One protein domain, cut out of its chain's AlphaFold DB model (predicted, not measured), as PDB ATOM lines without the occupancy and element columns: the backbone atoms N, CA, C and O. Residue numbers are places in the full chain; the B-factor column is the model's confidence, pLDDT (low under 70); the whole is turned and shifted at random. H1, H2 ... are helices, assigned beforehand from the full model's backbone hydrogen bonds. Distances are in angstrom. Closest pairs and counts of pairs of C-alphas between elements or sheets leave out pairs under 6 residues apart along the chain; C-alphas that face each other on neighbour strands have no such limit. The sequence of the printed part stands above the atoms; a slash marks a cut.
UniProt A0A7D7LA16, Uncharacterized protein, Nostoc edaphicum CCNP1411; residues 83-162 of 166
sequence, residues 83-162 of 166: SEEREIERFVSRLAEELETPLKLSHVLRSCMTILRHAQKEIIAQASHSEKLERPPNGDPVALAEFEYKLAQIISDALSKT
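AT A GLANCE: This is residues 83 to 162 of the 166 residues of an uncharacterized protein of Nostoc edaphicum CCNP1411 (UniProt A0A7D7LA16). What does a first look at the model show? It is an open, flat frame of four helices: H1 stands at one end and H4 at the other with a gap between them, and H2 followed by H3 makes the way across from H1 to H4. H2 sets out from the middle of H1, where its residues 105 to 108 meet residues 88 to 92 of H1, H3 packs crosswise on the last part of H4, and a long link folds back from H3 to where H4 begins. What is printed, and of what class is it? The printed part has 80 residues with four named helices, in the order H1, H2, H3, H4, and no named strand, and its class is all helix. How closely is it gathered? It is loose, with a radius of gyration of the C-alphas of 15.4 A, and its C-alphas span 43 by 33 by 15 A.

IN THESE COORDINATES: Where does the first helix run? H1 holds residues 83 to 98, from C-alpha 83 at (-41.297, -12.937, 24.707) to C-alpha 98 at (-59.016, -19.287, 11.872), a length of 22.8 A. Which helices come next? H2 holds residues 105 to 118 and is 20.1 A long from first to last C-alpha, with C-alpha 105 at (-44.384, -15.830, 10.019). H3 holds residues 120 to 129 and is 14.6 A long from first to last C-alpha. Where is the last helix? H4 holds residues 141 to 161 and is the longest helix, with 21 residues and 30.7 A from first to last C-alpha. It ends with C-alpha 161 at (-56.542, 6.741, 5.973).

HOW THE PARTS SIT: How do H1 and H2 stand to each other? They touch, and their closest C-alphas, those of Val 92 and Leu 105, are 6.3 A apart. H1 touches H2 with residues 88 to 92 alone, and H2 touches H1 with residues 105 to 108 alone. Their lines are about perpendicular, at 86 degrees. What does H3 meet? H2 and H3 meet only through their link. H3 and H4 touch, with the C-alphas of Ile 123 and Ala 158 the closest at 5.0 A, and they run opposite ways at a steep tilt of 64 degrees; H4 touches H3 with residues 154 to 161 alone. Which helices do not come together? H2 and H4 are near each other, with 5 pairs of C-alphas within 10 A and no pair within 8 A. H1 is apart from H3 and from H4, with no C-alpha of H1 within 8 A of either. How regular are the helices' backbones? In H1, H2 and H3 every O i to N i+4 pair is within hydrogen-bond range, and in H4 16 of 17 such pairs are.

THE WHOLE: How far does the domain reach? The two C-alphas farthest apart, those of Glu 100 and Pro 137, are 43.5 A from each other, and the first and last printed C-alphas, those of Ser 83 and Thr 162, are 30.8 A apart. What stands free? Residues 109 to 114, which belong to H2, stand free, and so do residues 137 to 142. How are the helices linked? The link from H1 to H2 is short, with 6 residues, the link from H2 to H3 is tight, with 1 residue, and the link from H3 to H4 is long, with 11 residues. The printed part has no cut. How sure is the model? The mean pLDDT of the printed part is 95.2, and no printed residue is under 70.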
ATOM      1  N   SER A  83     -39.873 -13.221  24.511       97.56
ATOM      2  CA  SER A  83     -41.297 -12.937  24.707       97.56
ATOM      3  C   SER A  83     -41.967 -12.563  23.389       97.56
ATOM      4  O   SER A  83     -42.969 -13.182  23.046       97.56
ATOM      5  N   GLU A  84     -41.377 -11.643  22.622       96.38
ATOM      6  CA  GLU A  84     -41.928 -11.199  21.333       96.38
ATOM      7  C   GLU A  84     -42.019 -12.345  20.325       96.38
ATOM      8  O   GLU A  84     -43.055 -12.520  19.688       96.38
ATOM      9  N   GLU A  85     -40.971 -13.169  20.222       97.50
ATOM     10  CA  GLU A  85     -40.970 -14.354  19.358       97.50
ATOM     11  C   GLU A  85     -42.153 -15.278  19.690       97.50
ATOM     12  O   GLU A  85     -42.955 -15.608  18.816       97.50
ATOM     13  N   ARG A  86     -42.338 -15.609  20.976       98.12
ATOM     14  CA  ARG A  86     -43.444 -16.468  21.433       98.12
ATOM     15  C   ARG A  86     -44.816 -15.854  21.170       98.12
ATOM     16  O   ARG A  86     -45.756 -16.577  20.842       98.12
ATOM     17  N   GLU A  87     -44.975 -14.553  21.382       98.06
ATOM     18  CA  GLU A  87     -46.251 -13.864  21.175       98.06
ATOM     19  C   GLU A  87     -46.638 -13.830  19.696       98.06
ATOM     20  O   GLU A  87     -47.778 -14.162  19.350       98.06
ATOM     21  N   ILE A  88     -45.674 -13.528  18.825       97.38
ATOM     22  CA  ILE A  88     -45.862 -13.507  17.375       97.38
ATOM     23  C   ILE A  88     -46.170 -14.914  16.847       97.38
ATOM     24  O   ILE A  88     -47.113 -15.080  16.073       97.38
ATOM     25  N   GLU A  89     -45.450 -15.947  17.285       97.69
ATOM     26  CA  GLU A  89     -45.720 -17.330  16.867       97.69
ATOM     27  C   GLU A  89     -47.120 -17.803  17.279       97.69
ATOM     28  O   GLU A  89     -47.833 -18.425  16.484       97.69
ATOM     29  N   ARG A  90     -47.565 -17.456  18.493       98.19
ATOM     30  CA  ARG A  90     -48.935 -17.745  18.950       98.19
ATOM     31  C   ARG A  90     -49.990 -16.999  18.143       98.19
ATOM     32  O   ARG A  90     -51.091 -17.515  17.977       98.19
ATOM     33  N   PHE A  91     -49.706 -15.774  17.710       98.19
ATOM     34  CA  PHE A  91     -50.606 -15.029  16.830       98.19
ATOM     35  C   PHE A  91     -50.716 -15.703  15.457       98.19
ATOM     36  O   PHE A  91     -51.826 -15.965  15.003       98.19
ATOM     37  N   VAL A  92     -49.586 -16.063  14.839       98.31
ATOM     38  CA  VAL A  92     -49.567 -16.756  13.538       98.31
ATOM     39  C   VAL A  92     -50.303 -18.093  13.613       98.31
ATOM     40  O   VAL A  92     -51.050 -18.418  12.698       98.31
ATOM     41  N   SER A  93     -50.124 -18.840  14.705       98.25
ATOM     42  CA  SER A  93     -50.801 -20.128  14.909       98.25
ATOM     43  C   SER A  93     -52.320 -19.957  14.980       98.25
ATOM     44  O   SER A  93     -53.040 -20.623  14.248       98.25
ATOM     45  N   ARG A  94     -52.804 -18.991  15.773       98.44
ATOM     46  CA  ARG A  94     -54.240 -18.674  15.859       98.44
ATOM     47  C   ARG A  94     -54.819 -18.203  14.526       98.44
ATOM     48  O   ARG A  94     -55.925 -18.579  14.170       98.44
ATOM     49  N   LEU A  95     -54.063 -17.408  13.770       98.31
ATOM     50  CA  LEU A  95     -54.487 -16.971  12.442       98.31
ATOM     51  C   LEU A  95     -54.557 -18.142  11.447       98.31
ATOM     52  O   LEU A  95     -55.438 -18.164  10.597       98.31
ATOM     53  N   ALA A  96     -53.638 -19.107  11.542       98.19
ATOM     54  CA  ALA A  96     -53.656 -20.312  10.716       98.19
ATOM     55  C   ALA A  96     -54.877 -21.196  11.013       98.19
ATOM     56  O   ALA A  96     -55.471 -21.739  10.086       98.19
ATOM     57  N   GLU A  97     -55.242 -21.318  12.293       98.31
ATOM     58  CA  GLU A  97     -56.447 -22.027  12.737       98.31
ATOM     59  C   GLU A  97     -57.713 -21.362  12.186       98.31
ATOM     60  O   GLU A  97     -58.520 -22.038  11.558       98.31
ATOM     61  N   GLU A  98     -57.843 -20.042  12.340       98.44
ATOM     62  CA  GLU A  98     -59.016 -19.287  11.872       98.44
ATOM     63  C   GLU A  98     -59.193 -19.343  10.346       98.44
ATOM     64  O   GLU A  98     -60.308 -19.387   9.840       98.44
ATOM     65  N   LEU A  99     -58.088 -19.345   9.592       98.06
ATOM     66  CA  LEU A  99     -58.113 -19.421   8.127       98.06
ATOM     67  C   LEU A  99     -58.120 -20.860   7.591       98.06
ATOM     68  O   LEU A  99     -58.024 -21.048   6.375       98.06
ATOM     69  N   GLU A 100     -58.140 -21.861   8.474       97.94
ATOM     70  CA  GLU A 100     -58.046 -23.289   8.143       97.94
ATOM     71  C   GLU A 100     -56.885 -23.613   7.177       97.94
ATOM     72  O   GLU A 100     -56.949 -24.524   6.351       97.94
ATOM     73  N   THR A 101     -55.797 -22.841   7.258       97.94
ATOM     74  CA  THR A 101     -54.694 -22.874   6.290       97.94
ATOM     75  C   THR A 101     -53.355 -22.766   7.015       97.94
ATOM     76  O   THR A 101     -53.164 -21.847   7.813       97.94
ATOM     77  N   PRO A 102     -52.367 -23.637   6.728       96.69
ATOM     78  CA  PRO A 102     -51.065 -23.558   7.376       96.69
ATOM     79  C   PRO A 102     -50.345 -22.249   7.025       96.69
ATOM     80  O   PRO A 102     -50.073 -21.964   5.857       96.69
ATOM     81  N   LEU A 103     -49.966 -21.483   8.050       97.44
ATOM     82  CA  LEU A 103     -49.210 -20.241   7.907       97.44
ATOM     83  C   LEU A 103     -47.844 -20.304   8.594       97.44
ATOM     84  O   LEU A 103     -47.588 -21.062   9.524       97.44
ATOM     85  N   LYS A 104     -46.954 -19.441   8.115       97.00
ATOM     86  CA  LYS A 104     -45.619 -19.166   8.646       97.00
ATOM     87  C   LYS A 104     -45.507 -17.668   8.849       97.00
ATOM     88  O   LYS A 104     -46.106 -16.898   8.094       97.00
ATOM     89  N   LEU A 105     -44.647 -17.249   9.775       96.44
ATOM     90  CA  LEU A 105     -44.384 -15.830  10.019       96.44
ATOM     91  C   LEU A 105     -43.987 -15.077   8.737       96.44
ATOM     92  O   LEU A 105     -44.425 -13.954   8.511       96.44
ATOM     93  N   SER A 106     -43.236 -15.715   7.835       96.25
ATOM     94  CA  SER A 106     -42.859 -15.119   6.548       96.25
ATOM     95  C   SER A 106     -44.051 -14.743   5.661       96.25
ATOM     96  O   SER A 106     -43.936 -13.796   4.888       96.25
ATOM     97  N   HIS A 107     -45.179 -15.459   5.744       97.44
ATOM     98  CA  HIS A 107     -46.388 -15.103   4.996       97.44
ATOM     99  C   HIS A 107     -46.985 -13.807   5.541       97.44
ATOM    100  O   HIS A 107     -47.196 -12.873   4.773       97.44
ATOM    101  N   VAL A 108     -47.129 -13.706   6.865       97.00
ATOM    102  CA  VAL A 108     -47.629 -12.497   7.534       97.00
ATOM    103  C   VAL A 108     -46.722 -11.298   7.256       97.00
ATOM    104  O   VAL A 108     -47.200 -10.264   6.804       97.00
ATOM    105  N   LEU A 109     -45.402 -11.448   7.417       96.75
ATOM    106  CA  LEU A 109     -44.450 -10.363   7.157       96.75
ATOM    107  C   LEU A 109     -44.494  -9.880   5.702       96.75
ATOM    108  O   LEU A 109     -44.434  -8.676   5.454       96.75
ATOM    109  N   ARG A 110     -44.627 -10.792   4.729       96.25
ATOM    110  CA  ARG A 110     -44.782 -10.411   3.316       96.25
ATOM    111  C   ARG A 110     -46.103  -9.689   3.060       96.25
ATOM    112  O   ARG A 110     -46.101  -8.717   2.307       96.25
ATOM    113  N   SER A 111     -47.193 -10.111   3.694       96.94
ATOM    114  CA  SER A 111     -48.475  -9.405   3.620       96.94
ATOM    115  C   SER A 111     -48.372  -7.998   4.215       96.94
ATOM    116  O   SER A 111     -48.790  -7.038   3.571       96.94
ATOM    117  N   CYS A 112     -47.706  -7.836   5.363       96.38
ATOM    118  CA  CYS A 112     -47.407  -6.519   5.929       96.38
ATOM    119  C   CYS A 112     -46.579  -5.654   4.963       96.38
ATOM    120  O   CYS A 112     -46.889  -4.483   4.783       96.38
ATOM    121  N   MET A 113     -45.571  -6.212   4.279       96.25
ATOM    122  CA  MET A 113     -44.808  -5.471   3.259       96.25
ATOM    123  C   MET A 113     -45.675  -5.028   2.075       96.25
ATOM    124  O   MET A 113     -45.423  -3.973   1.493       96.25
ATOM    125  N   THR A 114     -46.677  -5.814   1.681       96.62
ATOM    126  CA  THR A 114     -47.650  -5.398   0.660       96.62
ATOM    127  C   THR A 114     -48.485  -4.223   1.154       96.62
ATOM    128  O   THR A 114     -48.554  -3.214   0.457       96.62
ATOM    129  N   ILE A 115     -49.013  -4.306   2.377       97.06
ATOM    130  CA  ILE A 115     -49.782  -3.224   3.007       97.06
ATOM    131  C   ILE A 115     -48.942  -1.941   3.111       97.06
ATOM    132  O   ILE A 115     -49.395  -0.878   2.703       97.06
ATOM    133  N   LEU A 116     -47.692  -2.033   3.578       96.75
ATOM    134  CA  LEU A 116     -46.800  -0.875   3.721       96.75
ATOM    135  C   LEU A 116     -46.463  -0.210   2.379       96.75
ATOM    136  O   LEU A 116     -46.367   1.012   2.312       96.75
ATOM    137  N   ARG A 117     -46.285  -0.994   1.305       96.50
ATOM    138  CA  ARG A 117     -46.043  -0.446  -0.042       96.50
ATOM    139  C   ARG A 117     -47.287   0.228  -0.615       96.50
ATOM    140  O   ARG A 117     -47.159   1.269  -1.245       96.50
ATOM    141  N   HIS A 118     -48.466  -0.341  -0.376       97.44
ATOM    142  CA  HIS A 118     -49.743   0.257  -0.777       97.44
ATOM    143  C   HIS A 118     -50.001   1.581  -0.048       97.44
ATOM    144  O   HIS A 118     -50.267   2.605  -0.669       97.44
ATOM    145  N   ALA A 119     -49.806   1.592   1.272       97.12
ATOM    146  CA  ALA A 119     -50.007   2.755   2.133       97.12
ATOM    147  C   ALA A 119     -48.884   3.806   2.063       97.12
ATOM    148  O   ALA A 119     -48.934   4.806   2.779       97.12
ATOM    149  N   GLN A 120     -47.856   3.609   1.228       97.12
ATOM    150  CA  GLN A 120     -46.625   4.407   1.248       97.12
ATOM    151  C   GLN A 120     -46.890   5.917   1.165       97.12
ATOM    152  O   GLN A 120     -46.262   6.691   1.886       97.12
ATOM    153  N   LYS A 121     -47.817   6.341   0.300       96.69
ATOM    154  CA  LYS A 121     -48.157   7.759   0.127       96.69
ATOM    155  C   LYS A 121     -48.707   8.369   1.419       96.69
ATOM    156  O   LYS A 121     -48.232   9.420   1.840       96.69
ATOM    157  N   GLU A 122     -49.661   7.693   2.053       97.06
ATOM    158  CA  GLU A 122     -50.293   8.168   3.285       97.06
ATOM    159  C   GLU A 122     -49.332   8.095   4.475       97.06
ATOM    160  O   GLU A 122     -49.316   9.001   5.302       97.06
ATOM    161  N   ILE A 123     -48.457   7.082   4.525       96.94
ATOM    162  CA  ILE A 123     -47.404   6.985   5.547       96.94
ATOM    163  C   ILE A 123     -46.448   8.178   5.445       96.94
ATOM    164  O   ILE A 123     -46.142   8.805   6.457       96.94
ATOM    165  N   ILE A 124     -45.998   8.524   4.235       96.69
ATOM    166  CA  ILE A 124     -45.099   9.669   4.021       96.69
ATOM    167  C   ILE A 124     -45.806  10.985   4.362       96.69
ATOM    168  O   ILE A 124     -45.206  11.844   5.008       96.69
ATOM    169  N   ALA A 125     -47.076  11.137   3.975       95.69
ATOM    170  CA  ALA A 125     -47.865  12.315   4.320       95.69
ATOM    171  C   ALA A 125     -48.064  12.439   5.837       95.69
ATOM    172  O   ALA A 125     -47.884  13.516   6.392       95.69
ATOM    173  N   GLN A 126     -48.379  11.353   6.543       94.56
ATOM    174  CA  GLN A 126     -48.509  11.382   8.000       94.56
ATOM    175  C   GLN A 126     -47.168  11.725   8.666       94.56
ATOM    176  O   GLN A 126     -47.121  12.588   9.543       94.56
ATOM    177  N   ALA A 127     -46.069  11.128   8.196       94.06
ATOM    178  CA  ALA A 127     -44.727  11.387   8.712       94.06
ATOM    179  C   ALA A 127     -44.269  12.844   8.512       94.06
ATOM    180  O   ALA A 127     -43.520  13.367   9.334       94.06
ATOM    181  N   SER A 128     -44.719  13.528   7.452       92.69
ATOM    182  CA  SER A 128     -44.377  14.942   7.238       92.69
ATOM    183  C   SER A 128     -45.102  15.900   8.187       92.69
ATOM    184  O   SER A 128     -44.646  17.024   8.365       92.69
ATOM    185  N   HIS A 129     -46.233  15.480   8.763       89.50
ATOM    186  CA  HIS A 129     -47.006  16.277   9.723       89.50
ATOM    187  C   HIS A 129     -46.659  15.954  11.183       89.50
ATOM    188  O   HIS A 129     -46.997  16.733  12.073       89.50
ATOM    189  N   SER A 130     -46.011  14.818  11.447       87.31
ATOM    190  CA  SER A 130     -45.556  14.438  12.786       87.31
ATOM    191  C   SER A 130     -44.285  15.178  13.209       87.31
ATOM    192  O   SER A 130     -43.511  15.645  12.373       87.31
ATOM    193  N   GLU A 131     -44.029  15.224  14.519       85.44
ATOM    194  CA  GLU A 131     -42.741  15.675  15.048       85.44
ATOM    195  C   GLU A 131     -41.583  14.854  14.468       85.44
ATOM    196  O   GLU A 131     -41.698  13.652  14.208       85.44
ATOM    197  N   LYS A 132     -40.437  15.512  14.269       88.38
ATOM    198  CA  LYS A 132     -39.250  14.874  13.704       88.38
ATOM    199  C   LYS A 132     -38.781  13.740  14.621       88.38
ATOM    200  O   LYS A 132     -38.326  13.977  15.735       88.38
ATOM    201  N   LEU A 133     -38.833  12.515  14.109       89.38
ATOM    202  CA  LEU A 133     -38.274  11.345  14.776       89.38
ATOM    203  C   LEU A 133     -36.751  11.343  14.652       89.38
ATOM    204  O   LEU A 133     -36.198  11.272  13.553       89.38
ATOM    205  N   GLU A 134     -36.069  11.408  15.791       89.94
ATOM    206  CA  GLU A 134     -34.618  11.273  15.861       89.94
ATOM    207  C   GLU A 134     -34.229   9.826  16.126       89.94
ATOM    208  O   GLU A 134     -34.863   9.115  16.904       89.94
ATOM    209  N   ARG A 135     -33.171   9.375  15.452       91.06
ATOM    210  CA  ARG A 135     -32.671   8.019  15.636       91.06
ATOM    211  C   ARG A 135     -32.029   7.905  17.027       91.06
ATOM    212  O   ARG A 135     -31.101   8.667  17.301       91.06
ATOM    213  N   PRO A 136     -32.442   6.934  17.857       92.88
ATOM    214  CA  PRO A 136     -31.865   6.749  19.181       92.88
ATOM    215  C   PRO A 136     -30.407   6.257  19.101       92.88
ATOM    216  O   PRO A 136     -30.008   5.636  18.103       92.88
ATOM    217  N   PRO A 137     -29.594   6.520  20.140       90.56
ATOM    218  CA  PRO A 137     -28.223   6.031  20.223       90.56
ATOM    219  C   PRO A 137     -28.177   4.501  20.334       90.56
ATOM    220  O   PRO A 137     -29.063   3.859  20.897       90.56
ATOM    221  N   ASN A 138     -27.101   3.898  19.824       85.38
ATOM    222  CA  ASN A 138     -26.884   2.461  19.972       85.38
ATOM    223  C   ASN A 138     -26.641   2.137  21.457       85.38
ATOM    224  O   ASN A 138     -25.682   2.641  22.036       85.38
ATOM    225  N   GLY A 139     -27.470   1.277  22.053       86.50
ATOM    226  CA  GLY A 139     -27.293   0.789  23.428       86.50
ATOM    227  C   GLY A 139     -28.305   1.306  24.450       86.50
ATOM    228  O   GLY A 139     -28.240   0.877  25.598       86.50
ATOM    229  N   ASP A 140     -29.251   2.159  24.050       91.88
ATOM    230  CA  ASP A 140     -30.391   2.542  24.887       91.88
ATOM    231  C   ASP A 140     -31.663   1.794  24.434       91.88
ATOM    232  O   ASP A 140     -32.298   2.190  23.451       91.88
ATOM    233  N   PRO A 141     -32.035   0.681  25.100       89.44
ATOM    234  CA  PRO A 141     -33.206  -0.101  24.716       89.44
ATOM    235  C   PRO A 141     -34.526   0.634  24.984       89.44
ATOM    236  O   PRO A 141     -35.509   0.358  24.300       89.44
ATOM    237  N   VAL A 142     -34.562   1.564  25.945       92.75
ATOM    238  CA  VAL A 142     -35.781   2.319  26.272       92.75
ATOM    239  C   VAL A 142     -36.040   3.352  25.185       92.75
ATOM    240  O   VAL A 142     -37.127   3.375  24.611       92.75
ATOM    241  N   ALA A 143     -35.018   4.130  24.822       93.12
ATOM    242  CA  ALA A 143     -35.129   5.088  23.724       93.12
ATOM    243  C   ALA A 143     -35.446   4.398  22.385       93.12
ATOM    244  O   ALA A 143     -36.184   4.947  21.565       93.12
ATOM    245  N   LEU A 144     -34.921   3.185  22.160       92.25
ATOM    246  CA  LEU A 144     -35.271   2.380  20.989       92.25
ATOM    247  C   LEU A 144     -36.751   1.984  20.983       92.25
ATOM    248  O   LEU A 144     -37.424   2.211  19.979       92.25
ATOM    249  N   ALA A 145     -37.269   1.467  22.098       91.62
ATOM    250  CA  ALA A 145     -38.673   1.084  22.208       91.62
ATOM    251  C   ALA A 145     -39.620   2.286  22.031       91.62
ATOM    252  O   ALA A 145     -40.625   2.187  21.326       91.62
ATOM    253  N   GLU A 146     -39.292   3.448  22.608       93.88
ATOM    254  CA  GLU A 146     -40.069   4.680  22.417       93.88
ATOM    255  C   GLU A 146     -40.069   5.147  20.956       93.88
ATOM    256  O   GLU A 146     -41.107   5.554  20.426       93.88
ATOM    257  N   PHE A 147     -38.912   5.081  20.292       95.12
ATOM    258  CA  PHE A 147     -38.784   5.406  18.874       95.12
ATOM    259  C   PHE A 147     -39.643   4.477  18.005       95.12
ATOM    260  O   PHE A 147     -40.396   4.949  17.148       95.12
ATOM    261  N   GLU A 148     -39.563   3.167  18.240       94.50
ATOM    262  CA  GLU A 148     -40.332   2.159  17.504       94.50
ATOM    263  C   GLU A 148     -41.838   2.311  17.740       94.50
ATOM    264  O   GLU A 148     -42.618   2.220  16.791       94.50
ATOM    265  N   TYR A 149     -42.252   2.633  18.968       95.06
ATOM    266  CA  TYR A 149     -43.651   2.893  19.298       95.06
ATOM    267  C   TYR A 149     -44.200   4.121  18.561       95.06
ATOM    268  O   TYR A 149     -45.258   4.043  17.935       95.06
ATOM    269  N   LYS A 150     -43.467   5.242  18.557       95.69
ATOM    270  CA  LYS A 150     -43.875   6.442  17.802       95.69
ATOM    271  C   LYS A 150     -43.945   6.171  16.297       95.69
ATOM    272  O   LYS A 150     -44.875   6.623  15.630       95.69
ATOM    273  N   LEU A 151     -42.996   5.404  15.754       95.88
ATOM    274  CA  LEU A 151     -43.037   4.985  14.352       95.88
ATOM    275  C   LEU A 151     -44.274   4.118  14.062       95.88
ATOM    276  O   LEU A 151     -44.940   4.320  13.046       95.88
ATOM    277  N   ALA A 152     -44.613   3.191  14.962       96.31
ATOM    278  CA  ALA A 152     -45.809   2.365  14.844       96.31
ATOM    279  C   ALA A 152     -47.098   3.202  14.874       96.31
ATOM    280  O   ALA A 152     -48.006   2.921  14.094       96.31
ATOM    281  N   GLN A 153     -47.166   4.258  15.695       96.19
ATOM    282  CA  GLN A 153     -48.305   5.187  15.717       96.19
ATOM    283  C   GLN A 153     -48.493   5.894  14.370       96.19
ATOM    284  O   GLN A 153     -49.592   5.869  13.822       96.19
ATOM    285  N   ILE A 154     -47.419   6.438  13.784       95.94
ATOM    286  CA  ILE A 154     -47.475   7.079  12.457       95.94
ATOM    287  C   ILE A 154     -47.992   6.100  11.400       95.94
ATOM    288  O   ILE A 154     -48.853   6.455  10.594       95.94
ATOM    289  N   ILE A 155     -47.474   4.868  11.402       96.88
ATOM    290  CA  ILE A 155     -47.906   3.834  10.456       96.88
ATOM    291  C   ILE A 155     -49.382   3.494  10.687       96.88
ATOM    292  O   ILE A 155     -50.148   3.476   9.729       96.88
ATOM    293  N   SER A 156     -49.801   3.267  11.932       96.38
ATOM    294  CA  SER A 156     -51.189   2.939  12.278       96.38
ATOM    295  C   SER A 156     -52.168   4.029  11.829       96.38
ATOM    296  O   SER A 156     -53.169   3.737  11.169       96.38
ATOM    297  N   ASP A 157     -51.855   5.293  12.120       95.69
ATOM    298  CA  ASP A 157     -52.681   6.438  11.732       95.69
ATOM    299  C   ASP A 157     -52.789   6.561  10.209       95.69
ATOM    300  O   ASP A 157     -53.872   6.805   9.676       95.69
ATOM    301  N   ALA A 158     -51.683   6.353   9.492       96.19
ATOM    302  CA  ALA A 158     -51.677   6.361   8.035       96.19
ATOM    303  C   ALA A 158     -52.498   5.209   7.436       96.19
ATOM    304  O   ALA A 158     -53.233   5.414   6.466       96.19
ATOM    305  N   LEU A 159     -52.426   4.011   8.025       96.31
ATOM    306  CA  LEU A 159     -53.201   2.858   7.562       96.31
ATOM    307  C   LEU A 159     -54.707   3.098   7.679       96.31
ATOM    308  O   LEU A 159     -55.440   2.722   6.771       96.31
ATOM    309  N   SER A 160     -55.165   3.803   8.718       94.94
ATOM    310  CA  SER A 160     -56.585   4.165   8.865       94.94
ATOM    311  C   SER A 160     -57.121   5.080   7.751       94.94
ATOM    312  O   SER A 160     -58.323   5.111   7.497       94.94
ATOM    313  N   LYS A 161     -56.228   5.818   7.077       94.88
ATOM    314  CA  LYS A 161     -56.542   6.741   5.973       94.88
ATOM    315  C   LYS A 161     -56.287   6.124   4.596       94.88
ATOM    316  O   LYS A 161     -56.609   6.737   3.582       94.88
ATOM    317  N   THR A 162     -55.681   4.938   4.552       96.19
ATOM    318  CA  THR A 162     -55.323   4.265   3.304       96.19
ATOM    319  C   THR A 162     -56.564   3.587   2.711       96.19
ATOM    320  O   THR A 162     -57.291   2.916   3.446       96.19
TER     321      THR A 162